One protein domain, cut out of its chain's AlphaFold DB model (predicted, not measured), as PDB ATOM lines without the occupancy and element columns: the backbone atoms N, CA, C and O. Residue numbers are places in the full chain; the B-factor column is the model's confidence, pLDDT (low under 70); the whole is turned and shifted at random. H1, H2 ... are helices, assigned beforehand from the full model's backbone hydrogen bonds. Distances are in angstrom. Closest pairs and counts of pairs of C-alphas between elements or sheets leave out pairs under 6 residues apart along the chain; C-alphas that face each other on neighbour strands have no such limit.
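This is residues 2 to 81 of the 128 residues of the protein "Molybdopterin-guanine dinucleotide biosynthesis protein MobB" of Desulfovibrio putealis (UniProt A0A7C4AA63). Little regular structure: an elongated, loop-rich body, with H1, H2 and the long loop between them towards one end, and H3 among the loops of residues 44 to 59 and 69 to 81 towards the other. The 80 printed residues have three named helices, H1, H2, H3 in order, and no named strand; the class is all helix, with 25 residues in named elements. It is only just compact, close to loose, with a radius of gyration of the C-alphas of 13.6 A and spans of 40 by 22 by 18 A.

H1, residues 2 to 6, is apart from H2, residues 33 to 43, and from H3, residues 60 to 68. Residues 18 to 19 pair with residues 29 to 30, parallel. H2 and H3 are close but not clearly touching; their closest C-alphas, of Lys 43 and Val 68, are 7.7 A apart. They run opposite ways at a steep tilt of 62 degrees. Every O i to N i+4 pair in H1, H2 and H3 is within hydrogen-bond range.

H1 begins at C-alpha 2 (62.302, 96.920, 0.503) and measures 6.3 A; H2 measures 15.2 A. H3, 12.3 A, ends at C-alpha 68 (52.853, 81.433, -6.231).

The C-alphas farthest apart, of Pro 21 and Asn 81, are 40.5 A apart. The printed part has no cut; both links are long. Residues 2 to 11 are under pLDDT 70.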
ATOM      1  N   GLU A   2      63.398  95.964   0.742       67.50
ATOM      2  CA  GLU A   2      62.302  96.920   0.503       67.50
ATOM      3  C   GLU A   2      61.433  96.571  -0.720       67.50
ATOM      4  O   GLU A   2      60.242  96.334  -0.561       67.50
ATOM      5  N   GLN A   3      62.039  96.347  -1.894       65.56
ATOM      6  CA  GLN A   3      61.325  95.910  -3.111       65.56
ATOM      7  C   GLN A   3      60.551  94.588  -2.946       65.56
ATOM      8  O   GLN A   3      59.505  94.387  -3.555       65.56
ATOM      9  N   ALA A   4      61.056  93.663  -2.121       63.69
ATOM     10  CA  ALA A   4      60.373  92.395  -1.866       63.69
ATOM     11  C   ALA A   4      59.118  92.607  -1.007       63.69
ATOM     12  O   ALA A   4      58.088  91.991  -1.264       63.69
ATOM     13  N   ARG A   5      59.184  93.526  -0.035       69.50
ATOM     14  CA  ARG A   5      58.039  93.918   0.798       69.50
ATOM     15  C   ARG A   5      56.988  94.691   0.007       69.50
ATOM     16  O   ARG A   5      55.807  94.433   0.194       69.50
ATOM     17  N   GLU A   6      57.391  95.559  -0.923       68.38
ATOM     18  CA  GLU A   6      56.462  96.246  -1.839       68.38
ATOM     19  C   GLU A   6      55.676  95.265  -2.725       68.38
ATOM     20  O   GLU A   6      54.491  95.465  -2.982       68.38
ATOM     21  N   LEU A   7      56.305  94.159  -3.136       63.97
ATOM     22  CA  LEU A   7      55.650  93.067  -3.869       63.97
ATOM     23  C   LEU A   7      54.865  92.100  -2.958       63.97
ATOM     24  O   LEU A   7      54.329  91.088  -3.427       63.97
ATOM     25  N   GLY A   8      54.768  92.422  -1.666       66.19
ATOM     26  CA  GLY A   8      54.007  91.685  -0.669       66.19
ATOM     27  C   GLY A   8      54.700  90.430  -0.150       66.19
ATOM     28  O   GLY A   8      54.014  89.435   0.029       66.19
ATOM     29  N   ALA A   9      56.024  90.426   0.053       67.62
ATOM     30  CA  ALA A   9      56.719  89.314   0.712       67.62
ATOM     31  C   ALA A   9      55.961  88.837   1.972       67.62
ATOM     32  O   ALA A   9      55.720  89.631   2.880       67.62
ATOM     33  N   GLY A  10      55.551  87.561   1.987       66.31
ATOM     34  CA  GLY A  10      54.669  86.967   3.003       66.31
ATOM     35  C   GLY A  10      53.454  86.233   2.409       66.31
ATOM     36  O   GLY A  10      53.356  86.027   1.194       66.31
ATOM     37  N   GLU A  11      52.514  85.820   3.267       64.88
ATOM     38  CA  GLU A  11      51.285  85.121   2.859       64.88
ATOM     39  C   GLU A  11      50.419  85.978   1.910       64.88
ATOM     40  O   GLU A  11      49.946  87.055   2.268       64.88
ATOM     41  N   GLY A  12      50.194  85.497   0.680       71.62
ATOM     42  CA  GLY A  12      49.415  86.220  -0.343       71.62
ATOM     43  C   GLY A  12      50.225  87.202  -1.206       71.62
ATOM     44  O   GLY A  12      49.647  87.987  -1.967       71.62
ATOM     45  N   GLY A  13      51.556  87.158  -1.095       84.56
ATOM     46  CA  GLY A  13      52.507  87.866  -1.948       84.56
ATOM     47  C   GLY A  13      52.715  87.264  -3.333       84.56
ATOM     48  O   GLY A  13      52.329  86.131  -3.608       84.56
ATOM     49  N   LEU A  14      53.393  88.019  -4.206       88.44
ATOM     50  CA  LEU A  14      53.831  87.542  -5.530       88.44
ATOM     51  C   LEU A  14      55.337  87.239  -5.595       88.44
ATOM     52  O   LEU A  14      55.846  86.812  -6.632       88.44
ATOM     53  N   ALA A  15      56.068  87.476  -4.507       88.44
ATOM     54  CA  ALA A  15      57.508  87.285  -4.458       88.44
ATOM     55  C   ALA A  15      57.873  85.798  -4.280       88.44
ATOM     56  O   ALA A  15      57.492  85.168  -3.299       88.44
ATOM     57  N   LEU A  16      58.649  85.252  -5.224       86.44
ATOM     58  CA  LEU A  16      59.138  83.862  -5.196       86.44
ATOM     59  C   LEU A  16      60.491  83.716  -4.486       86.44
ATOM     60  O   LEU A  16      60.761  82.695  -3.860       86.44
ATOM     61  N   ALA A  17      61.363  84.711  -4.642       89.75
ATOM     62  CA  ALA A  17      62.700  84.748  -4.062       89.75
ATOM     63  C   ALA A  17      63.252  86.182  -4.059       89.75
ATOM     64  O   ALA A  17      62.817  87.025  -4.846       89.75
ATOM     65  N   VAL A  18      64.260  86.442  -3.226       90.31
ATOM     66  CA  VAL A  18      65.034  87.693  -3.217       90.31
ATOM     67  C   VAL A  18      66.478  87.395  -3.592       90.31
ATOM     68  O   VAL A  18      67.091  86.495  -3.024       90.31
ATOM     69  N   TYR A  19      67.052  88.152  -4.528       90.31
ATOM     70  CA  TYR A  19      68.481  88.038  -4.812       90.31
ATOM     71  C   TYR A  19      69.293  88.812  -3.771       90.31
ATOM     72  O   TYR A  19      69.146  90.029  -3.647       90.31
ATOM     73  N   GLY A  20      70.143  88.119  -3.016       88.88
ATOM     74  CA  GLY A  20      70.945  88.747  -1.972       88.88
ATOM     75  C   GLY A  20      71.330  87.813  -0.829       88.88
ATOM     76  O   GLY A  20      71.039  86.616  -0.858       88.88
ATOM     77  N   PRO A  21      72.020  88.348   0.190       85.12
ATOM     78  CA  PRO A  21      72.532  87.543   1.287       85.12
ATOM     79  C   PRO A  21      71.411  86.977   2.165       85.12
ATOM     80  O   PRO A  21      71.555  85.863   2.654       85.12
ATOM     81  N   GLU A  22      70.292  87.674   2.340       88.12
ATOM     82  CA  GLU A  22      69.250  87.290   3.298       88.12
ATOM     83  C   GLU A  22      67.856  87.327   2.675       88.12
ATOM     84  O   GLU A  22      67.585  88.125   1.772       88.12
ATOM     85  N   GLY A  23      67.003  86.406   3.136       87.50
ATOM     86  CA  GLY A  23      65.592  86.345   2.763       87.50
ATOM     87  C   GLY A  23      64.799  87.481   3.400       87.50
ATOM     88  O   GLY A  23      65.323  88.256   4.203       87.50
ATOM     89  N   VAL A  24      63.533  87.597   3.022       87.56
ATOM     90  CA  VAL A  24      62.642  88.649   3.520       87.56
ATOM     91  C   VAL A  24      61.314  88.006   3.874       87.56
ATOM     92  O   VAL A  24      60.637  87.497   2.985       87.56
ATOM     93  N   ASP A  25      60.958  88.043   5.156       86.88
ATOM     94  CA  ASP A  25      59.747  87.403   5.677       86.88
ATOM     95  C   ASP A  25      59.725  85.911   5.259       86.88
ATOM     96  O   ASP A  25      60.708  85.210   5.507       86.88
ATOM     97  N   ASP A  26      58.682  85.433   4.573       83.38
ATOM     98  CA  ASP A  26      58.591  84.039   4.097       83.38
ATOM     99  C   ASP A  26      59.259  83.799   2.724       83.38
ATOM    100  O   ASP A  26      59.200  82.701   2.166       83.38
ATOM    101  N   VAL A  27      59.899  84.824   2.147       87.75
ATOM    102  CA  VAL A  27      60.496  84.765   0.807       87.75
ATOM    103  C   VAL A  27      61.981  84.385   0.891       87.75
ATOM    104  O   VAL A  27      62.782  85.132   1.470       87.75
ATOM    105  N   PRO A  28      62.405  83.262   0.279       89.12
ATOM    106  CA  PRO A  28      63.772  82.768   0.394       89.12
ATOM    107  C   PRO A  28      64.784  83.634  -0.367       89.12
ATOM    108  O   PRO A  28      64.490  84.205  -1.420       89.12
ATOM    109  N   ALA A  29      66.021  83.679   0.133       92.19
ATOM    110  CA  ALA A  29      67.138  84.283  -0.585       92.19
ATOM    111  C   ALA A  29      67.756  83.338  -1.619       92.19
ATOM    112  O   ALA A  29      67.936  82.145  -1.379       92.19
ATOM    113  N   VAL A  30      68.175  83.919  -2.738       94.31
ATOM    114  CA  VAL A  30      68.969  83.282  -3.786       94.31
ATOM    115  C   VAL A  30      70.241  84.100  -3.971       94.31
ATOM    116  O   VAL A  30      70.201  85.323  -4.069       94.31
ATOM    117  N   ARG A  31      71.390  83.427  -4.006       92.75
ATOM    118  CA  ARG A  31      72.713  84.075  -4.107       92.75
ATOM    119  C   ARG A  31      73.440  83.764  -5.412       92.75
ATOM    120  O   ARG A  31      74.540  84.254  -5.633       92.75
ATOM    121  N   ASP A  32      72.831  82.940  -6.254       93.31
ATOM    122  CA  ASP A  32      73.387  82.467  -7.512       93.31
ATOM    123  C   ASP A  32      72.452  82.836  -8.665       93.31
ATOM    124  O   ASP A  32      71.249  82.564  -8.632       93.31
ATOM    125  N   VAL A  33      73.017  83.445  -9.706       92.88
ATOM    126  CA  VAL A  33      72.270  83.847 -10.903       92.88
ATOM    127  C   VAL A  33      71.693  82.624 -11.614       92.88
ATOM    128  O   VAL A  33      70.566  82.683 -12.105       92.88
ATOM    129  N   ALA A  34      72.412  81.496 -11.639       94.94
ATOM    130  CA  ALA A  34      71.911  80.292 -12.296       94.94
ATOM    131  C   ALA A  34      70.707  79.695 -11.546       94.94
ATOM    132  O   ALA A  34      69.743  79.261 -12.175       94.94
ATOM    133  N   GLN A  35      70.712  79.719 -10.212       92.38
ATOM    134  CA  GLN A  35      69.555  79.349  -9.398       92.38
ATOM    135  C   GLN A  35      68.364  80.283  -9.628       92.38
ATOM    136  O   GLN A  35      67.240  79.798  -9.763       92.38
ATOM    137  N   LEU A  36      68.593  81.595  -9.724       91.81
ATOM    138  CA  LEU A  36      67.528  82.553 -10.022       91.81
ATOM    139  C   LEU A  36      66.909  82.284 -11.402       91.81
ATOM    140  O   LEU A  36      65.688  82.244 -11.533       91.81
ATOM    141  N   ALA A  37      67.740  82.032 -12.416       93.06
ATOM    142  CA  ALA A  37      67.276  81.702 -13.761       93.06
ATOM    143  C   ALA A  37      66.433  80.415 -13.790       93.06
ATOM    144  O   ALA A  37      65.409  80.382 -14.471       93.06
ATOM    145  N   ARG A  38      66.826  79.378 -13.031       94.19
ATOM    146  CA  ARG A  38      66.028  78.147 -12.884       94.19
ATOM    147  C   ARG A  38      64.665  78.427 -12.259       94.19
ATOM    148  O   ARG A  38      63.657  78.001 -12.807       94.19
ATOM    149  N   LEU A  39      64.623  79.203 -11.174       92.00
ATOM    150  CA  LEU A  39      63.362  79.577 -10.524       92.00
ATOM    151  C   LEU A  39      62.424  80.320 -11.473       92.00
ATOM    152  O   LEU A  39      61.242  80.000 -11.527       92.00
ATOM    153  N   VAL A  40      62.944  81.274 -12.248       90.88
ATOM    154  CA  VAL A  40      62.139  81.980 -13.252       90.88
ATOM    155  C   VAL A  40      61.601  81.000 -14.296       90.88
ATOM    156  O   VAL A  40      60.413  81.030 -14.583       90.88
ATOM    157  N   GLN A  41      62.425  80.099 -14.829       92.00
ATOM    158  CA  GLN A  41      61.973  79.128 -15.834       92.00
ATOM    159  C   GLN A  41      60.914  78.155 -15.298       92.00
ATOM    160  O   GLN A  41      59.981  77.813 -16.015       92.00
ATOM    161  N   GLU A  42      61.047  77.719 -14.047       91.81
ATOM    162  CA  GLU A  42      60.150  76.733 -13.436       91.81
ATOM    163  C   GLU A  42      58.845  77.339 -12.910       91.81
ATOM    164  O   GLU A  42      57.829  76.649 -12.845       91.81
ATOM    165  N   LYS A  43      58.878  78.601 -12.469       91.38
ATOM    166  CA  LYS A  43      57.774  79.231 -11.732       91.38
ATOM    167  C   LYS A  43      57.131  80.403 -12.462       91.38
ATOM    168  O   LYS A  43      56.117  80.897 -11.979       91.38
ATOM    169  N   ALA A  44      57.682  80.870 -13.582       91.38
ATOM    170  CA  ALA A  44      57.040  81.920 -14.362       91.38
ATOM    171  C   ALA A  44      55.743  81.415 -15.000       91.38
ATOM    172  O   ALA A  44      55.665  80.315 -15.543       91.38
ATOM    173  N   PHE A  45      54.729  82.269 -14.971       93.56
ATOM    174  CA  PHE A  45      53.453  82.059 -15.633       93.56
ATOM    175  C   PHE A  45      52.905  83.402 -16.112       93.56
ATOM    176  O   PHE A  45      53.351  84.465 -15.675       93.56
ATOM    177  N   LEU A  46      51.923  83.354 -17.011       91.62
ATOM    178  CA  LEU A  46      51.243  84.541 -17.523       91.62
ATOM    179  C   LEU A  46      49.736  84.403 -17.333       91.62
ATOM    180  O   LEU A  46      49.144  83.391 -17.705       91.62
ATOM    181  N   LEU A  47      49.110  85.433 -16.774       94.25
ATOM    182  CA  LEU A  47      47.656  85.546 -16.725       94.25
ATOM    183  C   LEU A  47      47.194  86.644 -17.694       94.25
ATOM    184  O   LEU A  47      47.905  87.635 -17.852       94.25
ATOM    185  N   PRO A  48      45.999  86.519 -18.303       92.31
ATOM    186  CA  PRO A  48      45.471  87.528 -19.225       92.31
ATOM    187  C   PRO A  48      45.187  88.911 -18.614       92.31
ATOM    188  O   PRO A  48      44.950  89.848 -19.366       92.31
ATOM    189  N   GLY A  49      45.156  89.041 -17.280       94.56
ATOM    190  CA  GLY A  49      44.934  90.328 -16.602       94.56
ATOM    191  C   GLY A  49      43.539  90.928 -16.816       94.56
ATOM    192  O   GLY A  49      43.404  92.139 -16.915       94.56
ATOM    193  N   LEU A  50      42.508  90.086 -16.955       95.50
ATOM    194  CA  LEU A  50      41.135  90.520 -17.263       95.50
ATOM    195  C   LEU A  50      40.282  90.837 -16.026       95.50
ATOM    196  O   LEU A  50      39.157  91.299 -16.196       95.50
ATOM    197  N   ASP A  51      40.744  90.466 -14.826       96.19
ATOM    198  CA  ASP A  51      40.043  90.632 -13.539       96.19
ATOM    199  C   ASP A  51      38.561  90.210 -13.564       96.19
ATOM    200  O   ASP A  51      37.686  90.801 -12.946       96.19
ATOM    201  N   CYS A  52      38.252  89.150 -14.316       94.94
ATOM    202  CA  CYS A  52      36.866  88.760 -14.595       94.94
ATOM    203  C   CYS A  52      36.172  87.967 -13.476       94.94
ATOM    204  O   CYS A  52      35.014  87.587 -13.631       94.94
ATOM    205  N   GLY A  53      36.903  87.598 -12.424       94.81
ATOM    206  CA  GLY A  53      36.438  86.758 -11.317       94.81
ATOM    207  C   GLY A  53      35.960  85.339 -11.662       94.81
ATOM    208  O   GLY A  53      35.538  84.587 -10.787       94.81
ATOM    209  N   GLY A  54      36.066  84.908 -12.923       93.31
ATOM    210  CA  GLY A  54      35.533  83.619 -13.380       93.31
ATOM    211  C   GLY A  54      36.200  82.376 -12.771       93.31
ATOM    212  O   GLY A  54      35.638  81.290 -12.847       93.31
ATOM    213  N   CYS A  55      37.374  82.529 -12.150       95.06
ATOM    214  CA  CYS A  55      38.072  81.470 -11.409       95.06
ATOM    215  C   CYS A  55      37.729  81.446  -9.903       95.06
ATOM    216  O   CYS A  55      38.379  80.738  -9.138       95.06
ATOM    217  N   GLY A  56      36.737  82.233  -9.463       95.56
ATOM    218  CA  GLY A  56      36.284  82.287  -8.068       95.56
ATOM    219  C   GLY A  56      37.080  83.230  -7.159       95.56
ATOM    220  O   GLY A  56      36.826  83.264  -5.959       95.56
ATOM    221  N   ARG A  57      38.027  83.997  -7.711       95.81
ATOM    222  CA  ARG A  57      38.735  85.086  -7.012       95.81
ATOM    223  C   ARG A  57      38.189  86.446  -7.416       95.81
ATOM    224  O   ARG A  57      37.506  86.538  -8.426       95.81
ATOM    225  N   GLU A  58      38.522  87.484  -6.657       95.00
ATOM    226  CA  GLU A  58      38.148  88.866  -6.979       95.00
ATOM    227  C   GLU A  58      38.837  89.359  -8.259       95.00
ATOM    228  O   GLU A  58      38.178  89.864  -9.163       95.00
ATOM    229  N   ASP A  59      40.145  89.126  -8.378       95.88
ATOM    230  CA  ASP A  59      40.971  89.635  -9.471       95.88
ATOM    231  C   ASP A  59      42.066  88.630  -9.899       95.88
ATOM    232  O   ASP A  59      42.232  87.537  -9.336       95.88
ATOM    233  N   CYS A  60      42.823  88.979 -10.943       96.31
ATOM    234  CA  CYS A  60      43.942  88.172 -11.418       96.31
ATOM    235  C   CYS A  60      45.102  88.127 -10.414       96.31
ATOM    236  O   CYS A  60      45.837  87.135 -10.402       96.31
ATOM    237  N   ARG A  61      45.261  89.143  -9.555       94.38
ATOM    238  CA  ARG A  61      46.285  89.148  -8.501       94.38
ATOM    239  C   ARG A  61      46.023  88.039  -7.484       94.38
ATOM    240  O   ARG A  61      46.959  87.340  -7.108       94.38
ATOM    241  N   GLY A  62      44.771  87.826  -7.087       95.00
ATOM    242  CA  GLY A  62      44.370  86.762  -6.174       95.00
ATOM    243  C   GLY A  62      44.642  85.370  -6.740       95.00
ATOM    244  O   GLY A  62      45.103  84.490  -6.016       95.00
ATOM    245  N   LEU A  63      44.414  85.151  -8.042       96.19
ATOM    246  CA  LEU A  63      44.832  83.903  -8.695       96.19
ATOM    247  C   LEU A  63      46.361  83.769  -8.724       96.19
ATOM    248  O   LEU A  63      46.885  82.712  -8.386       96.19
ATOM    249  N   ALA A  64      47.078  84.833  -9.096       95.25
ATOM    250  CA  ALA A  64      48.537  84.824  -9.160       95.25
ATOM    251  C   ALA A  64      49.180  84.500  -7.799       95.25
ATOM    252  O   ALA A  64      50.101  83.688  -7.745       95.25
ATOM    253  N   ALA A  65      48.663  85.070  -6.708       93.19
ATOM    254  CA  ALA A  65      49.139  84.801  -5.354       93.19
ATOM    255  C   ALA A  65      48.961  83.326  -4.961       93.19
ATOM    256  O   ALA A  65      49.866  82.723  -4.385       93.19
ATOM    257  N   ASP A  66      47.838  82.704  -5.322       94.62
ATOM    258  CA  ASP A  66      47.628  81.280  -5.052       94.62
ATOM    259  C   ASP A  66      48.474  80.363  -5.931       94.62
ATOM    260  O   ASP A  66      48.889  79.307  -5.458       94.62
ATOM    261  N   ILE A  67      48.773  80.757  -7.172       94.44
ATOM    262  CA  ILE A  67      49.730  80.028  -8.015       94.44
ATOM    263  C   ILE A  67      51.125  80.075  -7.379       94.44
ATOM    264  O   ILE A  67      51.770  79.036  -7.236       94.44
ATOM    265  N   VAL A  68      51.572  81.256  -6.936       91.75
ATOM    266  CA  VAL A  68      52.853  81.433  -6.231       91.75
ATOM    267  C   VAL A  68      52.898  80.602  -4.944       91.75
ATOM    268  O   VAL A  68      53.902  79.942  -4.677       91.75
ATOM    269  N   ALA A  69      51.796  80.552  -4.192       89.75
ATOM    270  CA  ALA A  69      51.670  79.749  -2.976       89.75
ATOM    271  C   ALA A  69      51.459  78.239  -3.223       89.75
ATOM    272  O   ALA A  69      51.347  77.474  -2.266       89.75
ATOM    273  N   GLY A  70      51.368  77.789  -4.481       91.25
ATOM    274  CA  GLY A  70      51.142  76.382  -4.834       91.25
ATOM    275  C   GLY A  70      49.727  75.859  -4.546       91.25
ATOM    276  O   GLY A  70      49.521  74.648  -4.525       91.25
ATOM    277  N   ARG A  71      48.754  76.750  -4.319       94.50
ATOM    278  CA  ARG A  71      47.333  76.426  -4.090       94.50
ATOM    279  C   ARG A  71      46.497  76.390  -5.371       94.50
ATOM    280  O   ARG A  71      45.373  75.900  -5.341       94.50
ATOM    281  N   ALA A  72      47.025  76.928  -6.466       95.75
ATOM    282  CA  ALA A  72      46.373  76.990  -7.768       95.75
ATOM    283  C   ALA A  72      47.392  76.784  -8.899       95.75
ATOM    284  O   ALA A  72      48.604  76.783  -8.685       95.75
ATOM    285  N   SER A  73      46.893  76.636 -10.120       95.50
ATOM    286  CA  SER A  73      47.681  76.564 -11.345       95.50
ATOM    287  C   SER A  73      47.188  77.577 -12.378       95.50
ATOM    288  O   SER A  73      46.062  78.072 -12.314       95.50
ATOM    289  N   GLN A  74      48.013  77.859 -13.388       94.25
ATOM    290  CA  GLN A  74      47.611  78.694 -14.526       94.25
ATOM    291  C   GLN A  74      46.347  78.150 -15.222       94.25
ATOM    292  O   GLN A  74      45.527  78.927 -15.711       94.25
ATOM    293  N   GLY A  75      46.160  76.824 -15.208       94.00
ATOM    294  CA  GLY A  75      44.994  76.146 -15.773       94.00
ATOM    295  C   GLY A  75      43.676  76.456 -15.061       94.00
ATOM    296  O   GLY A  75      42.624  76.255 -15.656       94.00
ATOM    297  N   ASP A  76      43.699  77.014 -13.849       95.50
ATOM    298  CA  ASP A  76      42.477  77.421 -13.142       95.50
ATOM    299  C   ASP A  76      41.882  78.720 -13.715       95.50
ATOM    300  O   ASP A  76      40.730  79.074 -13.445       95.50
ATOM    301  N   CYS A  77      42.644  79.451 -14.539       96.06
ATOM    302  CA  CYS A  77      42.137  80.619 -15.241       96.06
ATOM    303  C   CYS A  77      41.176  80.196 -16.359       96.06
ATOM    304  O   CYS A  77      41.588  79.785 -17.443       96.06
ATOM    305  N   VAL A  78      39.876  80.379 -16.136       93.19
ATOM    306  CA  VAL A  78      38.833  80.049 -17.123       93.19
ATOM    307  C   VAL A  78      39.013  80.752 -18.475       93.19
ATOM    308  O   VAL A  78      38.647  80.190 -19.500       93.19
ATOM    309  N   ALA A  79      39.632  81.939 -18.499       92.38
ATOM    310  CA  ALA A  79      39.908  82.693 -19.725       92.38
ATOM    311  C   ALA A  79      40.989  82.052 -20.619       92.38
ATOM    312  O   ALA A  79      41.086  82.390 -21.796       92.38
ATOM    313  N   LEU A  80      41.807  81.138 -20.082       90.00
ATOM    314  CA  LEU A  80      42.831  80.416 -20.845       90.00
ATOM    315  C   LEU A  80      42.313  79.109 -21.466       90.00
ATOM    316  O   LEU A  80      42.970  78.557 -22.344       90.00
ATOM    317  N   ASN A  81      41.131  78.637 -21.058       84.50
ATOM    318  CA  ASN A  81      40.567  77.348 -21.476       84.50
ATOM    319  C   ASN A  81      39.336  77.496 -22.387       84.50
ATOM    320  O   ASN A  81      38.493  76.598 -22.454       84.50
TER     321      ASN A  81